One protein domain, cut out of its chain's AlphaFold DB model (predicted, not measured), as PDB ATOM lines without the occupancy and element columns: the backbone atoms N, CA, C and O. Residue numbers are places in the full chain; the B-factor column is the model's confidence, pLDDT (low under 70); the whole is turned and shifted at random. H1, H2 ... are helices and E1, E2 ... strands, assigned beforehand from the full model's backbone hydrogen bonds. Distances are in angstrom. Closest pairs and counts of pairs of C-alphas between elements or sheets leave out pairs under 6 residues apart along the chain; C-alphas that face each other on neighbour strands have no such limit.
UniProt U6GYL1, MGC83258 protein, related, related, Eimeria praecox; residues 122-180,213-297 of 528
ATOM      1  N   ILE A 122     -47.257 -26.217 -40.121       43.28
ATOM      2  CA  ILE A 122     -46.852 -26.486 -38.728       43.28
ATOM      3  C   ILE A 122     -45.338 -26.782 -38.616       43.28
ATOM      4  O   ILE A 122     -44.745 -26.598 -37.554       43.28
ATOM      5  N   GLU A 123     -44.677 -27.202 -39.702       42.34
ATOM      6  CA  GLU A 123     -43.289 -27.686 -39.659       42.34
ATOM      7  C   GLU A 123     -42.261 -26.553 -39.699       42.34
ATOM      8  O   GLU A 123     -41.344 -26.556 -38.880       42.34
ATOM      9  N   GLY A 124     -42.444 -25.524 -40.535       45.19
ATOM     10  CA  GLY A 124     -41.579 -24.330 -40.546       45.19
ATOM     11  C   GLY A 124     -41.582 -23.548 -39.222       45.19
ATOM     12  O   GLY A 124     -40.619 -22.854 -38.905       45.19
ATOM     13  N   PHE A 125     -42.627 -23.720 -38.408       45.84
ATOM     14  CA  PHE A 125     -42.816 -23.025 -37.134       45.84
ATOM     15  C   PHE A 125     -41.740 -23.378 -36.090       45.84
ATOM     16  O   PHE A 125     -41.158 -22.486 -35.473       45.84
ATOM     17  N   ARG A 126     -41.380 -24.665 -35.975       49.19
ATOM     18  CA  ARG A 126     -40.362 -25.148 -35.016       49.19
ATOM     19  C   ARG A 126     -38.949 -24.635 -35.319       49.19
ATOM     20  O   ARG A 126     -38.124 -24.520 -34.420       49.19
ATOM     21  N   HIS A 127     -38.677 -24.316 -36.584       51.06
ATOM     22  CA  HIS A 127     -37.368 -23.869 -37.066       51.06
ATOM     23  C   HIS A 127     -37.084 -22.404 -36.701       51.06
ATOM     24  O   HIS A 127     -35.929 -22.016 -36.548       51.06
ATOM     25  N   TRP A 128     -38.126 -21.580 -36.557       55.31
ATOM     26  CA  TRP A 128     -37.988 -20.166 -36.206       55.31
ATOM     27  C   TRP A 128     -38.007 -19.928 -34.702       55.31
ATOM     28  O   TRP A 128     -37.277 -19.079 -34.212       55.31
ATOM     29  N   GLU A 129     -38.788 -20.711 -33.967       49.44
ATOM     30  CA  GLU A 129     -38.795 -20.740 -32.505       49.44
ATOM     31  C   GLU A 129     -37.354 -20.886 -31.957       49.44
ATOM     32  O   GLU A 129     -36.901 -20.101 -31.126       49.44
ATOM     33  N   ALA A 130     -36.574 -21.783 -32.565       51.19
ATOM     34  CA  ALA A 130     -35.137 -21.942 -32.358       51.19
ATOM     35  C   ALA A 130     -34.305 -20.670 -32.510       51.19
ATOM     36  O   ALA A 130     -33.504 -20.309 -31.646       51.19
ATOM     37  N   PHE A 131     -34.478 -20.014 -33.648       53.88
ATOM     38  CA  PHE A 131     -33.678 -18.876 -34.053       53.88
ATOM     39  C   PHE A 131     -34.088 -17.608 -33.294       53.88
ATOM     40  O   PHE A 131     -33.236 -16.824 -32.891       53.88
ATOM     41  N   ALA A 132     -35.384 -17.440 -33.021       51.97
ATOM     42  CA  ALA A 132     -35.931 -16.365 -32.205       51.97
ATOM     43  C   ALA A 132     -35.453 -16.457 -30.749       51.97
ATOM     44  O   ALA A 132     -35.055 -15.437 -30.190       51.97
ATOM     45  N   ALA A 133     -35.404 -17.662 -30.164       54.38
ATOM     46  CA  ALA A 133     -34.797 -17.874 -28.849       54.38
ATOM     47  C   ALA A 133     -33.314 -17.476 -28.848       54.38
ATOM     48  O   ALA A 133     -32.857 -16.769 -27.954       54.38
ATOM     49  N   PHE A 134     -32.569 -17.845 -29.893       57.25
ATOM     50  CA  PHE A 134     -31.152 -17.500 -30.017       57.25
ATOM     51  C   PHE A 134     -30.908 -15.986 -30.165       57.25
ATOM     52  O   PHE A 134     -29.979 -15.435 -29.572       57.25
ATOM     53  N   LEU A 135     -31.766 -15.287 -30.915       54.91
ATOM     54  CA  LEU A 135     -31.730 -13.826 -31.031       54.91
ATOM     55  C   LEU A 135     -32.138 -13.122 -29.728       54.91
ATOM     56  O   LEU A 135     -31.576 -12.073 -29.408       54.91
ATOM     57  N   ALA A 136     -33.066 -13.698 -28.959       51.16
ATOM     58  CA  ALA A 136     -33.475 -13.169 -27.658       51.16
ATOM     59  C   ALA A 136     -32.333 -13.210 -26.626       51.16
ATOM     60  O   ALA A 136     -32.163 -12.263 -25.863       51.16
ATOM     61  N   ILE A 137     -31.488 -14.246 -26.667       52.81
ATOM     62  CA  ILE A 137     -30.320 -14.412 -25.782       52.81
ATOM     63  C   ILE A 137     -29.263 -13.310 -25.973       52.81
ATOM     64  O   ILE A 137     -28.563 -12.946 -25.033       52.81
ATOM     65  N   ARG A 138     -29.141 -12.743 -27.178       50.84
ATOM     66  CA  ARG A 138     -28.107 -11.750 -27.535       50.84
ATOM     67  C   ARG A 138     -28.459 -10.298 -27.177       50.84
ATOM     68  O   ARG A 138     -27.742  -9.398 -27.605       50.84
ATOM     69  N   GLY A 139     -29.526 -10.055 -26.411       39.12
ATOM     70  CA  GLY A 139     -29.869  -8.703 -25.948       39.12
ATOM     71  C   GLY A 139     -30.484  -7.807 -27.027       39.12
ATOM     72  O   GLY A 139     -30.382  -6.590 -26.958       39.12
ATOM     73  N   ILE A 140     -31.133  -8.395 -28.037       49.84
ATOM     74  CA  ILE A 140     -31.968  -7.640 -28.992       49.84
ATOM     75  C   ILE A 140     -33.357  -7.352 -28.375       49.84
ATOM     76  O   ILE A 140     -34.177  -6.652 -28.970       49.84
ATOM     77  N   TYR A 141     -33.631  -7.878 -27.173       44.09
ATOM     78  CA  TYR A 141     -34.897  -7.672 -26.487       44.09
ATOM     79  C   TYR A 141     -34.929  -6.370 -25.669       44.09
ATOM     80  O   TYR A 141     -33.956  -6.053 -24.988       44.09
ATOM     81  N   PRO A 142     -36.064  -5.660 -25.698       46.03
ATOM     82  CA  PRO A 142     -36.300  -4.406 -24.984       46.03
ATOM     83  C   PRO A 142     -35.983  -4.423 -23.475       46.03
ATOM     84  O   PRO A 142     -35.385  -3.483 -22.964       46.03
ATOM     85  N   ASP A 143     -36.290  -5.517 -22.775       47.88
ATOM     86  CA  ASP A 143     -36.158  -5.593 -21.311       47.88
ATOM     87  C   ASP A 143     -34.737  -5.928 -20.813       47.88
ATOM     88  O   ASP A 143     -34.546  -6.303 -19.654       47.88
ATOM     89  N   SER A 144     -33.711  -5.849 -21.670       48.47
ATOM     90  CA  SER A 144     -32.342  -6.099 -21.217       48.47
ATOM     91  C   SER A 144     -31.850  -4.933 -20.340       48.47
ATOM     92  O   SER A 144     -31.942  -3.785 -20.781       48.47
ATOM     93  N   PRO A 145     -31.295  -5.184 -19.135       55.41
ATOM     94  CA  PRO A 145     -30.734  -4.122 -18.302       55.41
ATOM     95  C   PRO A 145     -29.654  -3.342 -19.062       55.41
ATOM     96  O   PRO A 145     -28.997  -3.896 -19.944       55.41
ATOM     97  N   ASN A 146     -29.438  -2.071 -18.721       59.75
ATOM     98  CA  ASN A 146     -28.380  -1.247 -19.318       59.75
ATOM     99  C   ASN A 146     -27.030  -2.004 -19.230       59.75
ATOM    100  O   ASN A 146     -26.764  -2.612 -18.190       59.75
ATOM    101  N   PRO A 147     -26.150  -2.006 -20.252       59.72
ATOM    102  CA  PRO A 147     -24.919  -2.808 -20.239       59.72
ATOM    103  C   PRO A 147     -24.008  -2.531 -19.034       59.72
ATOM    104  O   PRO A 147     -23.276  -3.418 -18.608       59.72
ATOM    105  N   ASN A 148     -24.084  -1.335 -18.441       68.81
ATOM    106  CA  ASN A 148     -23.359  -1.007 -17.210       68.81
ATOM    107  C   ASN A 148     -23.954  -1.685 -15.960       68.81
ATOM    108  O   ASN A 148     -23.201  -2.078 -15.073       68.81
ATOM    109  N   ASP A 149     -25.273  -1.882 -15.911       65.94
ATOM    110  CA  ASP A 149     -25.969  -2.550 -14.803       65.94
ATOM    111  C   ASP A 149     -25.848  -4.080 -14.904       65.94
ATOM    112  O   ASP A 149     -25.850  -4.790 -13.896       65.94
ATOM    113  N   GLN A 150     -25.660  -4.598 -16.124       60.25
ATOM    114  CA  GLN A 150     -25.415  -6.021 -16.367       60.25
ATOM    115  C   GLN A 150     -24.128  -6.514 -15.688       60.25
ATOM    116  O   GLN A 150     -24.100  -7.629 -15.169       60.25
ATOM    117  N   ILE A 151     -23.077  -5.692 -15.628       63.84
ATOM    118  CA  ILE A 151     -21.766  -6.106 -15.097       63.84
ATOM    119  C   ILE A 151     -21.831  -6.419 -13.590       63.84
ATOM    120  O   ILE A 151     -21.091  -7.279 -13.115       63.84
ATOM    121  N   ALA A 152     -22.720  -5.759 -12.839       69.06
ATOM    122  CA  ALA A 152     -22.811  -5.921 -11.387       69.06
ATOM    123  C   ALA A 152     -23.716  -7.086 -10.941       69.06
ATOM    124  O   ALA A 152     -23.536  -7.600  -9.838       69.06
ATOM    125  N   VAL A 153     -24.683  -7.496 -11.769       71.38
ATOM    126  CA  VAL A 153     -25.757  -8.431 -11.370       71.38
ATOM    127  C   VAL A 153     -25.761  -9.725 -12.191       71.38
ATOM    128  O   VAL A 153     -26.309 -10.731 -11.742       71.38
ATOM    129  N   CYS A 154     -25.134  -9.750 -13.371       75.88
ATOM    130  CA  CYS A 154     -25.179 -10.939 -14.218       75.88
ATOM    131  C   CYS A 154     -24.211 -12.016 -13.712       75.88
ATOM    132  O   CYS A 154     -23.006 -11.757 -13.588       75.88
ATOM    133  N   PRO A 155     -24.689 -13.249 -13.467       82.31
ATOM    134  CA  PRO A 155     -23.800 -14.350 -13.156       82.31
ATOM    135  C   PRO A 155     -22.851 -14.600 -14.334       82.31
ATOM    136  O   PRO A 155     -23.171 -14.358 -15.501       82.31
ATOM    137  N   ARG A 156     -21.658 -15.112 -14.021       81.19
ATOM    138  CA  ARG A 156     -20.634 -15.441 -15.023       81.19
ATOM    139  C   ARG A 156     -21.142 -16.485 -16.024       81.19
ATOM    140  O   ARG A 156     -20.926 -16.368 -17.226       81.19
ATOM    141  N   VAL A 157     -21.877 -17.471 -15.514       82.81
ATOM    142  CA  VAL A 157     -22.528 -18.533 -16.286       82.81
ATOM    143  C   VAL A 157     -24.006 -18.550 -15.914       82.81
ATOM    144  O   VAL A 157     -24.341 -18.503 -14.729       82.81
ATOM    145  N   GLY A 158     -24.878 -18.598 -16.916       84.25
ATOM    146  CA  GLY A 158     -26.318 -18.721 -16.733       84.25
ATOM    147  C   GLY A 158     -26.662 -20.006 -15.986       84.25
ATOM    148  O   GLY A 158     -25.962 -21.014 -16.084       84.25
ATOM    149  N   THR A 159     -27.749 -19.982 -15.220       87.50
ATOM    150  CA  THR A 159     -28.179 -21.126 -14.396       87.50
ATOM    151  C   THR A 159     -28.802 -22.255 -15.217       87.50
ATOM    152  O   THR A 159     -29.072 -23.333 -14.688       87.50
ATOM    153  N   ALA A 160     -29.024 -22.028 -16.512       90.19
ATOM    154  CA  ALA A 160     -29.567 -23.016 -17.423       90.19
ATOM    155  C   ALA A 160     -28.564 -24.145 -17.713       90.19
ATOM    156  O   ALA A 160     -27.402 -23.911 -18.058       90.19
ATOM    157  N   SER A 161     -29.043 -25.386 -17.626       90.44
ATOM    158  CA  SER A 161     -28.337 -26.577 -18.101       90.44
ATOM    159  C   SER A 161     -29.130 -27.220 -19.231       90.44
ATOM    160  O   SER A 161     -30.347 -27.381 -19.150       90.44
ATOM    161  N   ILE A 162     -28.434 -27.527 -20.321       91.88
ATOM    162  CA  ILE A 162     -28.996 -28.075 -21.552       91.88
ATOM    163  C   ILE A 162     -28.311 -29.413 -21.784       91.88
ATOM    164  O   ILE A 162     -27.091 -29.472 -21.941       91.88
ATOM    165  N   SER A 163     -29.096 -30.490 -21.803       91.19
ATOM    166  CA  SER A 163     -28.576 -31.836 -22.051       91.19
ATOM    167  C   SER A 163     -28.841 -32.212 -23.499       91.19
ATOM    168  O   SER A 163     -29.988 -32.380 -23.917       91.19
ATOM    169  N   VAL A 164     -27.776 -32.320 -24.283       90.38
ATOM    170  CA  VAL A 164     -27.859 -32.592 -25.712       90.38
ATOM    171  C   VAL A 164     -27.365 -34.004 -25.979       90.38
ATOM    172  O   VAL A 164     -26.252 -34.373 -25.611       90.38
ATOM    173  N   GLY A 165     -28.195 -34.814 -26.632       85.50
ATOM    174  CA  GLY A 165     -27.761 -36.099 -27.156       85.50
ATOM    175  C   GLY A 165     -27.177 -35.911 -28.546       85.50
ATOM    176  O   GLY A 165     -27.922 -35.647 -29.490       85.50
ATOM    177  N   ARG A 166     -25.865 -36.116 -28.708       71.81
ATOM    178  CA  ARG A 166     -25.345 -36.442 -30.037       71.81
ATOM    179  C   ARG A 166     -25.957 -37.780 -30.417       71.81
ATOM    180  O   ARG A 166     -25.678 -38.792 -29.776       71.81
ATOM    181  N   SER A 167     -26.821 -37.791 -31.428       57.28
ATOM    182  CA  SER A 167     -27.216 -39.033 -32.081       57.28
ATOM    183  C   SER A 167     -25.979 -39.575 -32.795       57.28
ATOM    184  O   SER A 167     -25.770 -39.384 -33.988       57.28
ATOM    185  N   LEU A 168     -25.097 -40.229 -32.036       54.62
ATOM    186  CA  LEU A 168     -24.059 -41.057 -32.621       54.62
ATOM    187  C   LEU A 168     -24.788 -42.054 -33.533       54.62
ATOM    188  O   LEU A 168     -25.728 -42.705 -33.058       54.62
ATOM    189  N   PRO A 169     -24.407 -42.181 -34.817       48.47
ATOM    190  CA  PRO A 169     -25.112 -43.001 -35.806       48.47
ATOM    191  C   PRO A 169     -25.054 -44.528 -35.546       48.47
ATOM    192  O   PRO A 169     -25.114 -45.319 -36.478       48.47
ATOM    193  N   GLY A 170     -24.965 -44.972 -34.286       46.06
ATOM    194  CA  GLY A 170     -24.840 -46.378 -33.894       46.06
ATOM    195  C   GLY A 170     -25.580 -46.802 -32.617       46.06
ATOM    196  O   GLY A 170     -25.316 -47.894 -32.130       46.06
ATOM    197  N   GLY A 171     -26.488 -45.993 -32.053       50.25
ATOM    198  CA  GLY A 171     -27.199 -46.324 -30.803       50.25
ATOM    199  C   GLY A 171     -28.709 -46.071 -30.846       50.25
ATOM    200  O   GLY A 171     -29.194 -45.411 -31.756       50.25
ATOM    201  N   ALA A 172     -29.440 -46.580 -29.843       49.09
ATOM    202  CA  ALA A 172     -30.911 -46.667 -29.719       49.09
ATOM    203  C   ALA A 172     -31.752 -45.447 -30.173       49.09
ATOM    204  O   ALA A 172     -32.915 -45.617 -30.535       49.09
ATOM    205  N   ALA A 173     -31.186 -44.239 -30.221       47.75
ATOM    206  CA  ALA A 173     -31.816 -43.068 -30.835       47.75
ATOM    207  C   ALA A 173     -32.077 -43.251 -32.346       47.75
ATOM    208  O   ALA A 173     -33.160 -42.922 -32.815       47.75
ATOM    209  N   ALA A 174     -31.162 -43.888 -33.086       52.66
ATOM    210  CA  ALA A 174     -31.364 -44.232 -34.495       52.66
ATOM    211  C   ALA A 174     -32.543 -45.202 -34.697       52.66
ATOM    212  O   ALA A 174     -33.216 -45.150 -35.723       52.66
ATOM    213  N   ALA A 175     -32.835 -46.057 -33.708       55.81
ATOM    214  CA  ALA A 175     -34.001 -46.939 -33.735       55.81
ATOM    215  C   ALA A 175     -35.310 -46.174 -33.461       55.81
ATOM    216  O   ALA A 175     -36.326 -46.466 -34.091       55.81
ATOM    217  N   ALA A 176     -35.289 -45.171 -32.576       56.44
ATOM    218  CA  ALA A 176     -36.436 -44.295 -32.331       56.44
ATOM    219  C   ALA A 176     -36.730 -43.378 -33.535       56.44
ATOM    220  O   ALA A 176     -37.888 -43.238 -33.930       56.44
ATOM    221  N   ASP A 177     -35.694 -42.832 -34.175       52.31
ATOM    222  CA  ASP A 177     -35.828 -42.027 -35.394       52.31
ATOM    223  C   ASP A 177     -36.265 -42.882 -36.594       52.31
ATOM    224  O   ASP A 177     -37.121 -42.458 -37.371       52.31
ATOM    225  N   ALA A 178     -35.771 -44.121 -36.715       59.62
ATOM    226  CA  ALA A 178     -36.260 -45.080 -37.707       59.62
ATOM    227  C   ALA A 178     -37.734 -45.453 -37.472       59.62
ATOM    228  O   ALA A 178     -38.491 -45.586 -38.434       59.62
ATOM    229  N   ALA A 179     -38.170 -45.571 -36.213       63.94
ATOM    230  CA  ALA A 179     -39.569 -45.821 -35.873       63.94
ATOM    231  C   ALA A 179     -40.471 -44.618 -36.200       63.94
ATOM    232  O   ALA A 179     -41.565 -44.800 -36.739       63.94
ATOM    233  N   LEU A 180     -40.013 -43.388 -35.947       59.00
ATOM    234  CA  LEU A 180     -40.754 -42.170 -36.291       59.00
ATOM    235  C   LEU A 180     -40.822 -41.955 -37.816       59.00
ATOM    236  O   LEU A 180     -41.873 -41.600 -38.347       59.00
ATOM    237  N   SER A 213     -33.237 -33.489 -45.616       77.81
ATOM    238  CA  SER A 213     -34.217 -34.495 -45.211       77.81
ATOM    239  C   SER A 213     -34.738 -34.144 -43.823       77.81
ATOM    240  O   SER A 213     -33.959 -33.905 -42.897       77.81
ATOM    241  N   TYR A 214     -36.061 -34.090 -43.693       74.75
ATOM    242  CA  TYR A 214     -36.752 -33.710 -42.464       74.75
ATOM    243  C   TYR A 214     -36.244 -34.483 -41.239       74.75
ATOM    244  O   TYR A 214     -36.148 -33.939 -40.139       74.75
ATOM    245  N   LEU A 215     -35.869 -35.747 -41.445       79.25
ATOM    246  CA  LEU A 215     -35.316 -36.610 -40.408       79.25
ATOM    247  C   LEU A 215     -33.958 -36.100 -39.919       79.25
ATOM    248  O   LEU A 215     -33.761 -35.963 -38.717       79.25
ATOM    249  N   SER A 216     -33.066 -35.724 -40.841       82.88
ATOM    250  CA  SER A 216     -31.747 -35.171 -40.513       82.88
ATOM    251  C   SER A 216     -31.858 -33.850 -39.754       82.88
ATOM    252  O   SER A 216     -31.098 -33.612 -38.819       82.88
ATOM    253  N   PHE A 217     -32.827 -33.008 -40.123       80.06
ATOM    254  CA  PHE A 217     -33.061 -31.758 -39.410       80.06
ATOM    255  C   PHE A 217     -33.704 -31.982 -38.033       80.06
ATOM    256  O   PHE A 217     -33.346 -31.322 -37.065       80.06
ATOM    257  N   SER A 218     -34.627 -32.934 -37.904       83.31
ATOM    258  CA  SER A 218     -35.279 -33.229 -36.621       83.31
ATOM    259  C   SER A 218     -34.299 -33.755 -35.574       83.31
ATOM    260  O   SER A 218     -34.448 -33.443 -34.392       83.31
ATOM    261  N   SER A 219     -33.284 -34.501 -36.016       86.69
ATOM    262  CA  SER A 219     -32.172 -34.952 -35.180       86.69
ATOM    263  C   SER A 219     -31.082 -33.894 -34.972       86.69
ATOM    264  O   SER A 219     -30.173 -34.132 -34.176       86.69
ATOM    265  N   SER A 220     -31.139 -32.756 -35.679       91.38
ATOM    266  CA  SER A 220     -30.079 -31.745 -35.652       91.38
ATOM    267  C   SER A 220     -29.907 -31.136 -34.268       91.38
ATOM    268  O   SER A 220     -30.852 -31.036 -33.471       91.38
ATOM    269  N   LEU A 221     -28.683 -30.692 -33.993       92.12
ATOM    270  CA  LEU A 221     -28.342 -30.062 -32.730       92.12
ATOM    271  C   LEU A 221     -29.182 -28.799 -32.524       92.12
ATOM    272  O   LEU A 221     -29.719 -28.577 -31.439       92.12
ATOM    273  N   LEU A 222     -29.364 -28.021 -33.593       93.62
ATOM    274  CA  LEU A 222     -30.216 -26.834 -33.612       93.62
ATOM    275  C   LEU A 222     -31.647 -27.137 -33.133       93.62
ATOM    276  O   LEU A 222     -32.193 -26.393 -32.313       93.62
ATOM    277  N   THR A 223     -32.262 -28.235 -33.585       91.00
ATOM    278  CA  THR A 223     -33.639 -28.597 -33.198       91.00
ATOM    279  C   THR A 223     -33.734 -29.060 -31.744       91.00
ATOM    280  O   THR A 223     -34.730 -28.798 -31.068       91.00
ATOM    281  N   GLN A 224     -32.711 -29.740 -31.233       93.19
ATOM    282  CA  GLN A 224     -32.683 -30.150 -29.828       93.19
ATOM    283  C   GLN A 224     -32.476 -28.947 -28.902       93.19
ATOM    284  O   GLN A 224     -33.220 -28.763 -27.938       93.19
ATOM    285  N   LEU A 225     -31.493 -28.106 -29.232       94.06
ATOM    286  CA  LEU A 225     -31.096 -26.953 -28.432       94.06
ATOM    287  C   LEU A 225     -32.222 -25.915 -28.391       94.06
ATOM    288  O   LEU A 225     -32.561 -25.406 -27.327       94.06
ATOM    289  N   SER A 226     -32.877 -25.669 -29.522       92.94
ATOM    290  CA  SER A 226     -34.016 -24.755 -29.600       92.94
ATOM    291  C   SER A 226     -35.178 -25.109 -28.693       92.94
ATOM    292  O   SER A 226     -35.661 -24.249 -27.963       92.94
ATOM    293  N   ARG A 227     -35.604 -26.376 -28.701       92.88
ATOM    294  CA  ARG A 227     -36.688 -26.854 -27.836       92.88
ATOM    295  C   ARG A 227     -36.360 -26.641 -26.363       92.88
ATOM    296  O   ARG A 227     -37.244 -26.274 -25.605       92.88
ATOM    297  N   GLN A 228     -35.104 -26.852 -25.970       94.31
ATOM    298  CA  GLN A 228     -34.677 -26.658 -24.585       94.31
ATOM    299  C   GLN A 228     -34.565 -25.173 -24.224       94.31
ATOM    300  O   GLN A 228     -35.066 -24.770 -23.178       94.31
ATOM    301  N   LEU A 229     -33.996 -24.341 -25.103       93.38
ATOM    302  CA  LEU A 229     -33.882 -22.896 -24.881       93.38
ATOM    303  C   LEU A 229     -35.230 -22.189 -24.782       93.38
ATOM    304  O   LEU A 229     -35.371 -21.281 -23.976       93.38
ATOM    305  N   LEU A 230     -36.221 -22.607 -25.567       91.75
ATOM    306  CA  LEU A 230     -37.562 -22.020 -25.529       91.75
ATOM    307  C   LEU A 230     -38.303 -22.284 -24.221       91.75
ATOM    308  O   LEU A 230     -39.211 -21.536 -23.871       91.75
ATOM    309  N   CYS A 231     -37.930 -23.341 -23.502       91.56
ATOM    310  CA  CYS A 231     -38.477 -23.636 -22.184       91.56
ATOM    311  C   CYS A 231     -37.766 -22.867 -21.062       91.56
ATOM    312  O   CYS A 231     -38.270 -22.840 -19.940       91.56
ATOM    313  N   ILE A 232     -36.603 -22.267 -21.332       91.44
ATOM    314  CA  ILE A 232     -35.823 -21.534 -20.336       91.44
ATOM    315  C   ILE A 232     -36.284 -20.067 -20.333       91.44
ATOM    316  O   ILE A 232     -36.317 -19.433 -21.389       91.44
ATOM    317  N   PRO A 233     -36.623 -19.489 -19.164       89.38
ATOM    318  CA  PRO A 233     -36.988 -18.081 -19.087       89.38
ATOM    319  C   PRO A 233     -35.809 -17.197 -19.508       89.38
ATOM    320  O   PRO A 233     -34.655 -17.463 -19.167       89.38
ATOM    321  N   THR A 234     -36.099 -16.107 -20.219       88.12
ATOM    322  CA  THR A 234     -35.081 -15.196 -20.772       88.12
ATOM    323  C   THR A 234     -34.149 -14.635 -19.700       88.12
ATOM    324  O   THR A 234     -32.954 -14.505 -19.943       88.12
ATOM    325  N   THR A 235     -34.657 -14.396 -18.487       87.56
ATOM    326  CA  THR A 235     -33.872 -13.930 -17.332       87.56
ATOM    327  C   THR A 235     -32.765 -14.899 -16.918       87.56
ATOM    328  O   THR A 235     -31.727 -14.457 -16.437       87.56
ATOM    329  N   SER A 236     -32.934 -16.207 -17.135       88.81
ATOM    330  CA  SER A 236     -31.914 -17.223 -16.831       88.81
ATOM    331  C   SER A 236     -30.837 -17.354 -17.909       88.81
ATOM    332  O   SER A 236     -29.806 -17.978 -17.659       88.81
ATOM    333  N   LEU A 237     -31.060 -16.770 -19.088       90.69
ATOM    334  CA  LEU A 237     -30.110 -16.779 -20.207       90.69
ATOM    335  C   LEU A 237     -29.179 -15.558 -20.196       90.69
ATOM    336  O   LEU A 237     -28.192 -15.530 -20.934       90.69
ATOM    337  N   ILE A 238     -29.475 -14.564 -19.354       89.00
ATOM    338  CA  ILE A 238     -28.652 -13.371 -19.168       89.00
ATOM    339  C   ILE A 238     -27.440 -13.749 -18.309       89.00
ATOM    340  O   ILE A 238     -27.549 -13.983 -17.106       89.00
ATOM    341  N   ALA A 239     -26.271 -13.812 -18.938       89.25
ATOM    342  CA  ALA A 239     -25.004 -14.112 -18.287       89.25
ATOM    343  C   ALA A 239     -23.853 -13.414 -19.016       89.25
ATOM    344  O   ALA A 239     -23.934 -13.178 -20.222       89.25
ATOM    345  N   SER A 240     -22.780 -13.092 -18.291       85.00
ATOM    346  CA  SER A 240     -21.678 -12.298 -18.849       85.00
ATOM    347  C   SER A 240     -20.733 -13.093 -19.750       85.00
ATOM    348  O   SER A 240     -20.194 -12.528 -20.699       85.00
ATOM    349  N   GLU A 241     -20.546 -14.395 -19.506       88.50
ATOM    350  CA  GLU A 241     -19.700 -15.240 -20.360       88.50
ATOM    351  C   GLU A 241     -20.498 -16.281 -21.148       88.50
ATOM    352  O   GLU A 241     -20.261 -16.460 -22.344       88.50
ATOM    353  N   ARG A 242     -21.418 -17.008 -20.497       89.25
ATOM    354  CA  ARG A 242     -22.136 -18.137 -21.117       89.25
ATOM    355  C   ARG A 242     -23.579 -18.198 -20.670       89.25
ATOM    356  O   ARG A 242     -23.841 -18.256 -19.476       89.25
ATOM    357  N   CYS A 243     -24.496 -18.278 -21.620       91.62
ATOM    358  CA  CYS A 243     -25.933 -18.245 -21.345       91.62
ATOM    359  C   CYS A 243     -26.464 -19.557 -20.747       91.62
ATOM    360  O   CYS A 243     -27.476 -19.552 -20.055       91.62
ATOM    361  N   PHE A 244     -25.788 -20.676 -21.008       93.56
ATOM    362  CA  PHE A 244     -26.159 -22.002 -20.518       93.56
ATOM    363  C   PHE A 244     -24.941 -22.932 -20.484       93.56
ATOM    364  O   PHE A 244     -23.944 -22.709 -21.176       93.56
ATOM    365  N   SER A 245     -25.036 -23.992 -19.687       92.62
ATOM    366  CA  SER A 245     -24.097 -25.118 -19.696       92.62
ATOM    367  C   SER A 245     -24.598 -26.217 -20.634       92.62
ATOM    368  O   SER A 245     -25.794 -26.504 -20.671       92.62
ATOM    369  N   VAL A 246     -23.692 -26.808 -21.418       93.75
ATOM    370  CA  VAL A 246     -24.008 -27.904 -22.346       93.75
ATOM    371  C   VAL A 246     -23.463 -29.203 -21.780       93.75
ATOM    372  O   VAL A 246     -22.262 -29.328 -21.558       93.75
ATOM    373  N   GLU A 247     -24.346 -30.171 -21.581       92.94
ATOM    374  CA  GLU A 247     -24.005 -31.542 -21.227       92.94
ATOM    375  C   GLU A 247     -24.226 -32.443 -22.444       92.94
ATOM    376  O   GLU A 247     -25.362 -32.685 -22.859       92.94
ATOM    377  N   LEU A 248     -23.132 -32.924 -23.034       91.62
ATOM    378  CA  LEU A 248     -23.166 -33.855 -24.160       91.62
ATOM    379  C   LEU A 248     -23.370 -35.276 -23.624       91.62
ATOM    380  O   LEU A 248     -22.470 -35.881 -23.042       91.62
ATOM    381  N   ARG A 249     -24.577 -35.828 -23.800       90.62
ATOM    382  CA  ARG A 249     -24.894 -37.180 -23.320       90.62
ATOM    383  C   ARG A 249     -24.035 -38.216 -24.043       90.62
ATOM    384  O   ARG A 249     -24.082 -38.310 -25.267       90.62
ATOM    385  N   GLY A 250     -23.331 -39.040 -23.269       89.25
ATOM    386  CA  GLY A 250     -22.483 -40.121 -23.781       89.25
ATOM    387  C   GLY A 250     -21.003 -39.758 -23.920       89.25
ATOM    388  O   GLY A 250     -20.204 -40.645 -24.210       89.25
ATOM    389  N   GLU A 251     -20.618 -38.505 -23.669       86.56
ATOM    390  CA  GLU A 251     -19.213 -38.107 -23.583       86.56
ATOM    391  C   GLU A 251     -18.759 -38.146 -22.113       86.56
ATOM    392  O   GLU A 251     -19.353 -37.519 -21.243       86.56
ATOM    393  N   GLY A 252     -17.731 -38.948 -21.805       81.19
ATOM    394  CA  GLY A 252     -17.301 -39.222 -20.424       81.19
ATOM    395  C   GLY A 252     -16.463 -38.122 -19.761       81.19
ATOM    396  O   GLY A 252     -16.097 -38.262 -18.597       81.19
ATOM    397  N   ALA A 253     -16.129 -37.051 -20.487       78.69
ATOM    398  CA  ALA A 253     -15.345 -35.931 -19.977       78.69
ATOM    399  C   ALA A 253     -16.134 -34.627 -20.125       78.69
ATOM    400  O   ALA A 253     -16.349 -34.137 -21.230       78.69
ATOM    401  N   GLN A 254     -16.533 -34.051 -18.992       76.69
ATOM    402  CA  GLN A 254     -17.199 -32.754 -18.928       76.69
ATOM    403  C   GLN A 254     -16.140 -31.659 -18.781       76.69
ATOM    404  O   GLN A 254     -15.802 -31.234 -17.675       76.69
ATOM    405  N   ASP A 255     -15.577 -31.210 -19.903       83.31
ATOM    406  CA  ASP A 255     -14.942 -29.896 -19.902       83.31
ATOM    407  C   ASP A 255     -16.051 -28.844 -19.808       83.31
ATOM    408  O   ASP A 255     -17.059 -28.911 -20.509       83.31
ATOM    409  N   LEU A 256     -15.898 -27.866 -18.921       72.81
ATOM    410  CA  LEU A 256     -16.883 -26.803 -18.797       72.81
ATOM    411  C   LEU A 256     -16.837 -25.882 -20.024       72.81
ATOM    412  O   LEU A 256     -17.838 -25.236 -20.313       72.81
ATOM    413  N   GLY A 257     -15.697 -25.758 -20.722       79.75
ATOM    414  CA  GLY A 257     -15.492 -24.790 -21.810       79.75
ATOM    415  C   GLY A 257     -15.706 -25.302 -23.232       79.75
ATOM    416  O   GLY A 257     -16.438 -24.660 -23.989       79.75
ATOM    417  N   GLY A 258     -15.082 -26.424 -23.591       91.56
ATOM    418  CA  GLY A 258     -15.139 -26.988 -24.945       91.56
ATOM    419  C   GLY A 258     -16.557 -27.217 -25.494       91.56
ATOM    420  O   GLY A 258     -16.868 -26.689 -26.567       91.56
ATOM    421  N   PRO A 259     -17.459 -27.894 -24.754       91.56
ATOM    422  CA  PRO A 259     -18.772 -28.295 -25.262       91.56
ATOM    423  C   PRO A 259     -19.672 -27.129 -25.666       91.56
ATOM    424  O   PRO A 259     -20.444 -27.238 -26.613       91.56
ATOM    425  N   TYR A 260     -19.570 -25.989 -24.975       92.75
ATOM    426  CA  TYR A 260     -20.365 -24.808 -25.313       92.75
ATOM    427  C   TYR A 260     -19.952 -24.225 -26.671       92.75
ATOM    428  O   TYR A 260     -20.801 -23.966 -27.522       92.75
ATOM    429  N   ALA A 261     -18.646 -24.047 -26.895       92.88
ATOM    430  CA  ALA A 261     -18.128 -23.516 -28.154       92.88
ATOM    431  C   ALA A 261     -18.388 -24.478 -29.324       92.88
ATOM    432  O   ALA A 261     -18.798 -24.048 -30.403       92.88
ATOM    433  N   GLU A 262     -18.211 -25.779 -29.093       93.00
ATOM    434  CA  GLU A 262     -18.478 -26.822 -30.082       93.00
ATOM    435  C   GLU A 262     -19.963 -26.898 -30.453       93.00
ATOM    436  O   GLU A 262     -20.303 -26.946 -31.640       93.00
ATOM    437  N   ALA A 263     -20.858 -26.835 -29.462       93.56
ATOM    438  CA  ALA A 263     -22.294 -26.810 -29.703       93.56
ATOM    439  C   ALA A 263     -22.699 -25.582 -30.525       93.56
ATOM    440  O   ALA A 263     -23.439 -25.715 -31.496       93.56
ATOM    441  N   LEU A 264     -22.175 -24.396 -30.198       94.25
ATOM    442  CA  LEU A 264     -22.466 -23.188 -30.970       94.25
ATOM    443  C   LEU A 264     -21.930 -23.249 -32.401       94.25
ATOM    444  O   LEU A 264     -22.642 -22.850 -33.319       94.25
ATOM    445  N   SER A 265     -20.718 -23.772 -32.608       94.50
ATOM    446  CA  SER A 265     -20.171 -23.965 -33.957       94.50
ATOM    447  C   SER A 265     -21.057 -24.900 -34.777       94.50
ATOM    448  O   SER A 265     -21.447 -24.564 -35.890       94.50
ATOM    449  N   THR A 266     -21.456 -26.028 -34.185       93.88
ATOM    450  CA  THR A 266     -22.318 -27.017 -34.843       93.88
ATOM    451  C   THR A 266     -23.701 -26.430 -35.155       93.88
ATOM    452  O   THR A 266     -24.240 -26.655 -36.232       93.88
ATOM    453  N   VAL A 267     -24.270 -25.616 -34.254       94.31
ATOM    454  CA  VAL A 267     -25.529 -24.897 -34.513       94.31
ATOM    455  C   VAL A 267     -25.388 -23.918 -35.682       94.31
ATOM    456  O   VAL A 267     -26.301 -23.815 -36.499       94.31
ATOM    457  N   CYS A 268     -24.269 -23.200 -35.792       93.19
ATOM    458  CA  CYS A 268     -24.015 -22.314 -36.928       93.19
ATOM    459  C   CYS A 268     -23.935 -23.094 -38.250       93.19
ATOM    460  O   CYS A 268     -24.538 -22.673 -39.239       93.19
ATOM    461  N   ASP A 269     -23.267 -24.247 -38.257       92.69
ATOM    462  CA  ASP A 269     -23.189 -25.126 -39.428       92.69
ATOM    463  C   ASP A 269     -24.569 -25.705 -39.800       92.69
ATOM    464  O   ASP A 269     -24.949 -25.736 -40.976       92.69
ATOM    465  N   ASP A 270     -25.378 -26.072 -38.803       92.88
ATOM    466  CA  ASP A 270     -26.775 -26.491 -38.977       92.88
ATOM    467  C   ASP A 270     -27.641 -25.353 -39.558       92.88
ATOM    468  O   ASP A 270     -28.488 -25.573 -40.427       92.88
ATOM    469  N   LEU A 271     -27.437 -24.102 -39.129       90.94
ATOM    470  CA  LEU A 271     -28.168 -22.937 -39.648       90.94
ATOM    471  C   LEU A 271     -27.816 -22.625 -41.108       90.94
ATOM    472  O   LEU A 271     -28.698 -22.270 -41.895       90.94
ATOM    473  N   ILE A 272     -26.545 -22.774 -41.483       90.00
ATOM    474  CA  ILE A 272     -26.083 -22.574 -42.861       90.00
ATOM    475  C   ILE A 272     -26.581 -23.714 -43.763       90.00
ATOM    476  O   ILE A 272     -27.049 -23.466 -44.877       90.00
ATOM    477  N   SER A 273     -26.542 -24.960 -43.286       89.44
ATOM    478  CA  SER A 273     -26.965 -26.139 -44.055       89.44
ATOM    479  C   SER A 273     -28.487 -26.262 -44.206       89.44
ATOM    480  O   SER A 273     -28.969 -26.700 -45.255       89.44
ATOM    481  N   SER A 274     -29.262 -25.795 -43.224       86.81
ATOM    482  CA  SER A 274     -30.731 -25.868 -43.221       86.81
ATOM    483  C   SER A 274     -31.429 -24.928 -44.211       86.81
ATOM    484  O   SER A 274     -32.659 -24.915 -44.279       86.81
ATOM    485  N   ARG A 275     -30.680 -24.152 -45.011       85.56
ATOM    486  CA  ARG A 275     -31.206 -23.180 -45.999       85.56
ATOM    487  C   ARG A 275     -32.135 -22.120 -45.391       85.56
ATOM    488  O   ARG A 275     -32.847 -21.423 -46.124       85.56
ATOM    489  N   LEU A 276     -32.117 -21.980 -44.062       88.81
ATOM    490  CA  LEU A 276     -32.778 -20.889 -43.349       88.81
ATOM    491  C   LEU A 276     -32.103 -19.555 -43.683       88.81
ATOM    492  O   LEU A 276     -32.749 -18.509 -43.788       88.81
ATOM    493  N   LEU A 277     -30.796 -19.630 -43.916       94.00
ATOM    494  CA  LEU A 277     -29.955 -18.548 -44.375       94.00
ATOM    495  C   LEU A 277     -29.567 -18.785 -45.840       94.00
ATOM    496  O   LEU A 277     -29.239 -19.899 -46.244       94.00
ATOM    497  N   ILE A 278     -29.620 -17.727 -46.646       93.94
ATOM    498  CA  ILE A 278     -29.140 -17.711 -48.027       93.94
ATOM    499  C   ILE A 278     -27.830 -16.920 -48.058       93.94
ATOM    500  O   ILE A 278     -27.792 -15.798 -47.545       93.94
ATOM    501  N   PRO A 279     -26.762 -17.437 -48.683       94.94
ATOM    502  CA  PRO A 279     -25.549 -16.657 -48.909       94.94
ATOM    503  C   PRO A 279     -25.863 -15.375 -49.696       94.94
ATOM    504  O   PRO A 279     -26.684 -15.383 -50.618       94.94
ATOM    505  N   SER A 280     -25.208 -14.263 -49.354       95.06
ATOM    506  CA  SER A 280     -25.366 -13.003 -50.088       95.06
ATOM    507  C   SER A 280     -25.063 -13.179 -51.587       95.06
ATOM    508  O   SER A 280     -24.395 -14.125 -52.011       95.06
ATOM    509  N   SER A 281     -25.517 -12.246 -52.432       93.94
ATOM    510  CA  SER A 281     -25.190 -12.301 -53.869       93.94
ATOM    511  C   SER A 281     -23.675 -12.308 -54.119       93.94
ATOM    512  O   SER A 281     -23.212 -12.966 -55.049       93.94
ATOM    513  N   ASN A 282     -22.910 -11.619 -53.270       95.00
ATOM    514  CA  ASN A 282     -21.449 -11.562 -53.329       95.00
ATOM    515  C   ASN A 282     -20.818 -12.888 -52.887       95.00
ATOM    516  O   ASN A 282     -19.880 -13.362 -53.525       95.00
ATOM    517  N   ALA A 283     -21.384 -13.525 -51.857       95.12
ATOM    518  CA  ALA A 283     -21.004 -14.864 -51.414       95.12
ATOM    519  C   ALA A 283     -21.210 -15.905 -52.526       95.12
ATOM    520  O   ALA A 283     -20.304 -16.673 -52.835       95.12
ATOM    521  N   ARG A 284     -22.365 -15.871 -53.208       93.62
ATOM    522  CA  ARG A 284     -22.673 -16.769 -54.337       93.62
ATOM    523  C   ARG A 284     -21.772 -16.544 -55.548       93.62
ATOM    524  O   ARG A 284     -21.412 -17.501 -56.223       93.62
ATOM    525  N   ALA A 285     -21.441 -15.289 -55.838       95.50
ATOM    526  CA  ALA A 285     -20.566 -14.939 -56.952       95.50
ATOM    527  C   ALA A 285     -19.071 -15.108 -56.616       95.50
ATOM    528  O   ALA A 285     -18.232 -15.005 -57.509       95.50
ATOM    529  N   GLY A 286     -18.725 -15.342 -55.344       95.12
ATOM    530  CA  GLY A 286     -17.342 -15.440 -54.880       95.12
ATOM    531  C   GLY A 286     -16.534 -14.154 -55.090       95.12
ATOM    532  O   GLY A 286     -15.315 -14.222 -55.231       95.12
ATOM    533  N   VAL A 287     -17.185 -12.986 -55.151       95.56
ATOM    534  CA  VAL A 287     -16.552 -11.691 -55.470       95.56
ATOM    535  C   VAL A 287     -17.046 -10.561 -54.565       95.56
ATOM    536  O   VAL A 287     -18.182 -10.574 -54.109       95.56
ATOM    537  N   GLY A 288     -16.186  -9.563 -54.319       94.62
ATOM    538  CA  GLY A 288     -16.511  -8.359 -53.533       94.62
ATOM    539  C   GLY A 288     -16.374  -8.494 -52.013       94.62
ATOM    540  O   GLY A 288     -15.927  -9.525 -51.512       94.62
ATOM    541  N   GLU A 289     -16.727  -7.420 -51.305       93.94
ATOM    542  CA  GLU A 289     -16.897  -7.367 -49.847       93.94
ATOM    543  C   GLU A 289     -18.240  -8.015 -49.457       93.94
ATOM    544  O   GLU A 289     -19.206  -7.969 -50.224       93.94
ATOM    545  N   GLY A 290     -18.315  -8.662 -48.291       92.06
ATOM    546  CA  GLY A 290     -19.544  -9.318 -47.824       92.06
ATOM    547  C   GLY A 290     -19.781 -10.738 -48.359       92.06
ATOM    548  O   GLY A 290     -20.929 -11.182 -48.443       92.06
ATOM    549  N   ARG A 291     -18.710 -11.459 -48.721       94.06
ATOM    550  CA  ARG A 291     -18.771 -12.888 -49.097       94.06
ATOM    551  C   ARG A 291     -19.136 -13.800 -47.930       94.06
ATOM    552  O   ARG A 291     -19.685 -14.868 -48.151       94.06
ATOM    553  N   ASP A 292     -18.892 -13.336 -46.713       94.00
ATOM    554  CA  ASP A 292     -19.187 -14.084 -45.491       94.00
ATOM    555  C   ASP A 292     -20.556 -13.699 -44.911       94.00
ATOM    556  O   ASP A 292     -20.949 -14.151 -43.840       94.00
ATOM    557  N   LEU A 293     -21.302 -12.834 -45.613       93.69
ATOM    558  CA  LEU A 293     -22.629 -12.413 -45.192       93.69
ATOM    559  C   LEU A 293     -23.687 -13.382 -45.711       93.69
ATOM    560  O   LEU A 293     -23.754 -13.700 -46.901       93.69
ATOM    561  N   THR A 294     -24.584 -13.765 -44.815       94.88
ATOM    562  CA  THR A 294     -25.794 -14.521 -45.123       94.88
ATOM    563  C   THR A 294     -27.027 -13.678 -44.815       94.88
ATOM    564  O   THR A 294     -27.064 -12.968 -43.811       94.88
ATOM    565  N   ALA A 295     -28.048 -13.758 -45.662       93.31
ATOM    566  CA  ALA A 295     -29.342 -13.117 -45.464       93.31
ATOM    567  C   ALA A 295     -30.405 -14.155 -45.080       93.31
ATOM    568  O   ALA A 295     -30.308 -15.319 -45.459       93.31
ATOM    569  N   ILE A 296     -31.450 -13.735 -44.364       92.75
ATOM    570  CA  ILE A 296     -32.597 -14.603 -44.063       92.75
ATOM    571  C   ILE A 296     -33.304 -14.965 -45.371       92.75
ATOM    572  O   ILE A 296     -33.545 -14.100 -46.217       92.75
ATOM    573  N   ASN A 297     -33.649 -16.240 -45.534       92.12
ATOM    574  CA  ASN A 297     -34.368 -16.710 -46.707       92.12
ATOM    575  C   ASN A 297     -35.763 -16.046 -46.795       92.12
ATOM    576  O   ASN A 297     -36.589 -16.257 -45.905       92.12
TER     577      ASN A 297
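Overview. This is residues 122 to 180 and 213 to 297 of the 528 residues of the protein "MGC83258 protein, related, related" of Eimeria praecox (UniProt U6GYL1). A small ribbon of two parallel strands, E1 and E2, has H5 packed next to E1 and residues 258 to 264 of H7 next to E2, while H1 crosses H5. H7 runs on away from the ribbon to a small separate head made of E3, H8 and E4; H2 lies beyond one end of the ribbon and H3 beyond the other, with H4 between H3 and H5. The printed part has 144 residues, with eight named helices and four named strands in the order H1 H2 E1 H3 H4 H5 H6 E2 H7 E3 H8 E4, of mixed class; E1 and E2 make one parallel sheet, E3 and E4 an antiparallel one. It is only just compact, close to loose, with a radius of gyration of the C-alphas of 17.2 A, and the C-alphas span 48 by 45 by 32 A.

Arrangement. E1, residues 157 to 165, and E2, residues 242 to 249, are parallel neighbours at 27 degrees. N 158 and O 242 are 2.8 A apart and N 247 and O 162 are 2.9 A apart, both within hydrogen-bond range. E1 bends by 69 degrees at residue 160. H5, residues 221 to 231, comes closest to E1 at the C-alphas of Gln 228 and Ile 162, 6.6 A apart. H7, residues 258 to 273, comes closest to E2 at the C-alphas of Tyr 260 and Val 246, 5.6 A apart. H5 and H7 touch, closest at the C-alphas of Leu 222 and Val 267, 5.2 A apart, and are only just about perpendicular at 72 degrees. H1, residues 122 to 137, touches H5, closest at the C-alphas of Ala 130 and Ser 226, 4.1 A apart, and is only just about perpendicular to it at 71 degrees. With residues 136 to 137 alone H1 only just touches H6, residues 234 to 237, with 3 pairs of C-alphas within 8 A; the closest are those of Ile 137 and Leu 237, 6.1 A apart. H4, residues 214 to 218, is close to but not clearly touching H5, with the C-alphas of Phe 217 and Thr 223 7.0 A apart. H3, residues 173 to 180, is close to but not clearly touching H4, with the C-alphas of Asp 177 and Leu 215 7.4 A apart. H2, residues 147 to 153, touches no helix. E3, residues 277 to 279, and E4, residues 294 to 296, are antiparallel neighbours at 140 degrees, with N 278 and O 295 2.8 A apart, within hydrogen-bond range. H8, residues 281 to 285, is apart from H7; its closest C-alpha to E4 is that of Ala 283, 7.9 A from that of Thr 294. Every O i to N i+4 pair is within hydrogen-bond range in H3, H4, H7 and H8, against 7 of 12 in H1, 6 of 7 in H5 and 0 of 3 in H2, which has 2 of 4 O i to N i+3 pairs within range; H6 is too short for an i+4 pair.

Along the chain. E1 is 21.3 A long from first to last C-alpha and E2 19.4 A. H1 begins at C-alpha 122 (-46.852, -26.486, -38.728) and is 24.2 A long; H7, 22.5 A, begins at C-alpha 258 (-15.139, -26.988, -24.945). H5 is 16.0 A long, and H2 and H3 are 10.5 A each. The short H4, H6, H8, E3 and E4 follow in their places, and E4 ends at C-alpha 296 (-32.597, -14.603, -44.063).

Size, cuts and confidence. The two C-alphas farthest apart are those of Asn 148 in H2 and Ala 179 in H3, at 51.2 A. Residues 181 to 212 are not printed, and C-alphas 180 and 213 are 13.5 A apart across this cut, which falls in the link from H3 to H4. Of the links that are printed whole, none is long. The mean pLDDT of the printed part is 78.0, with residues 122 to 152 and 167 to 180 under 70.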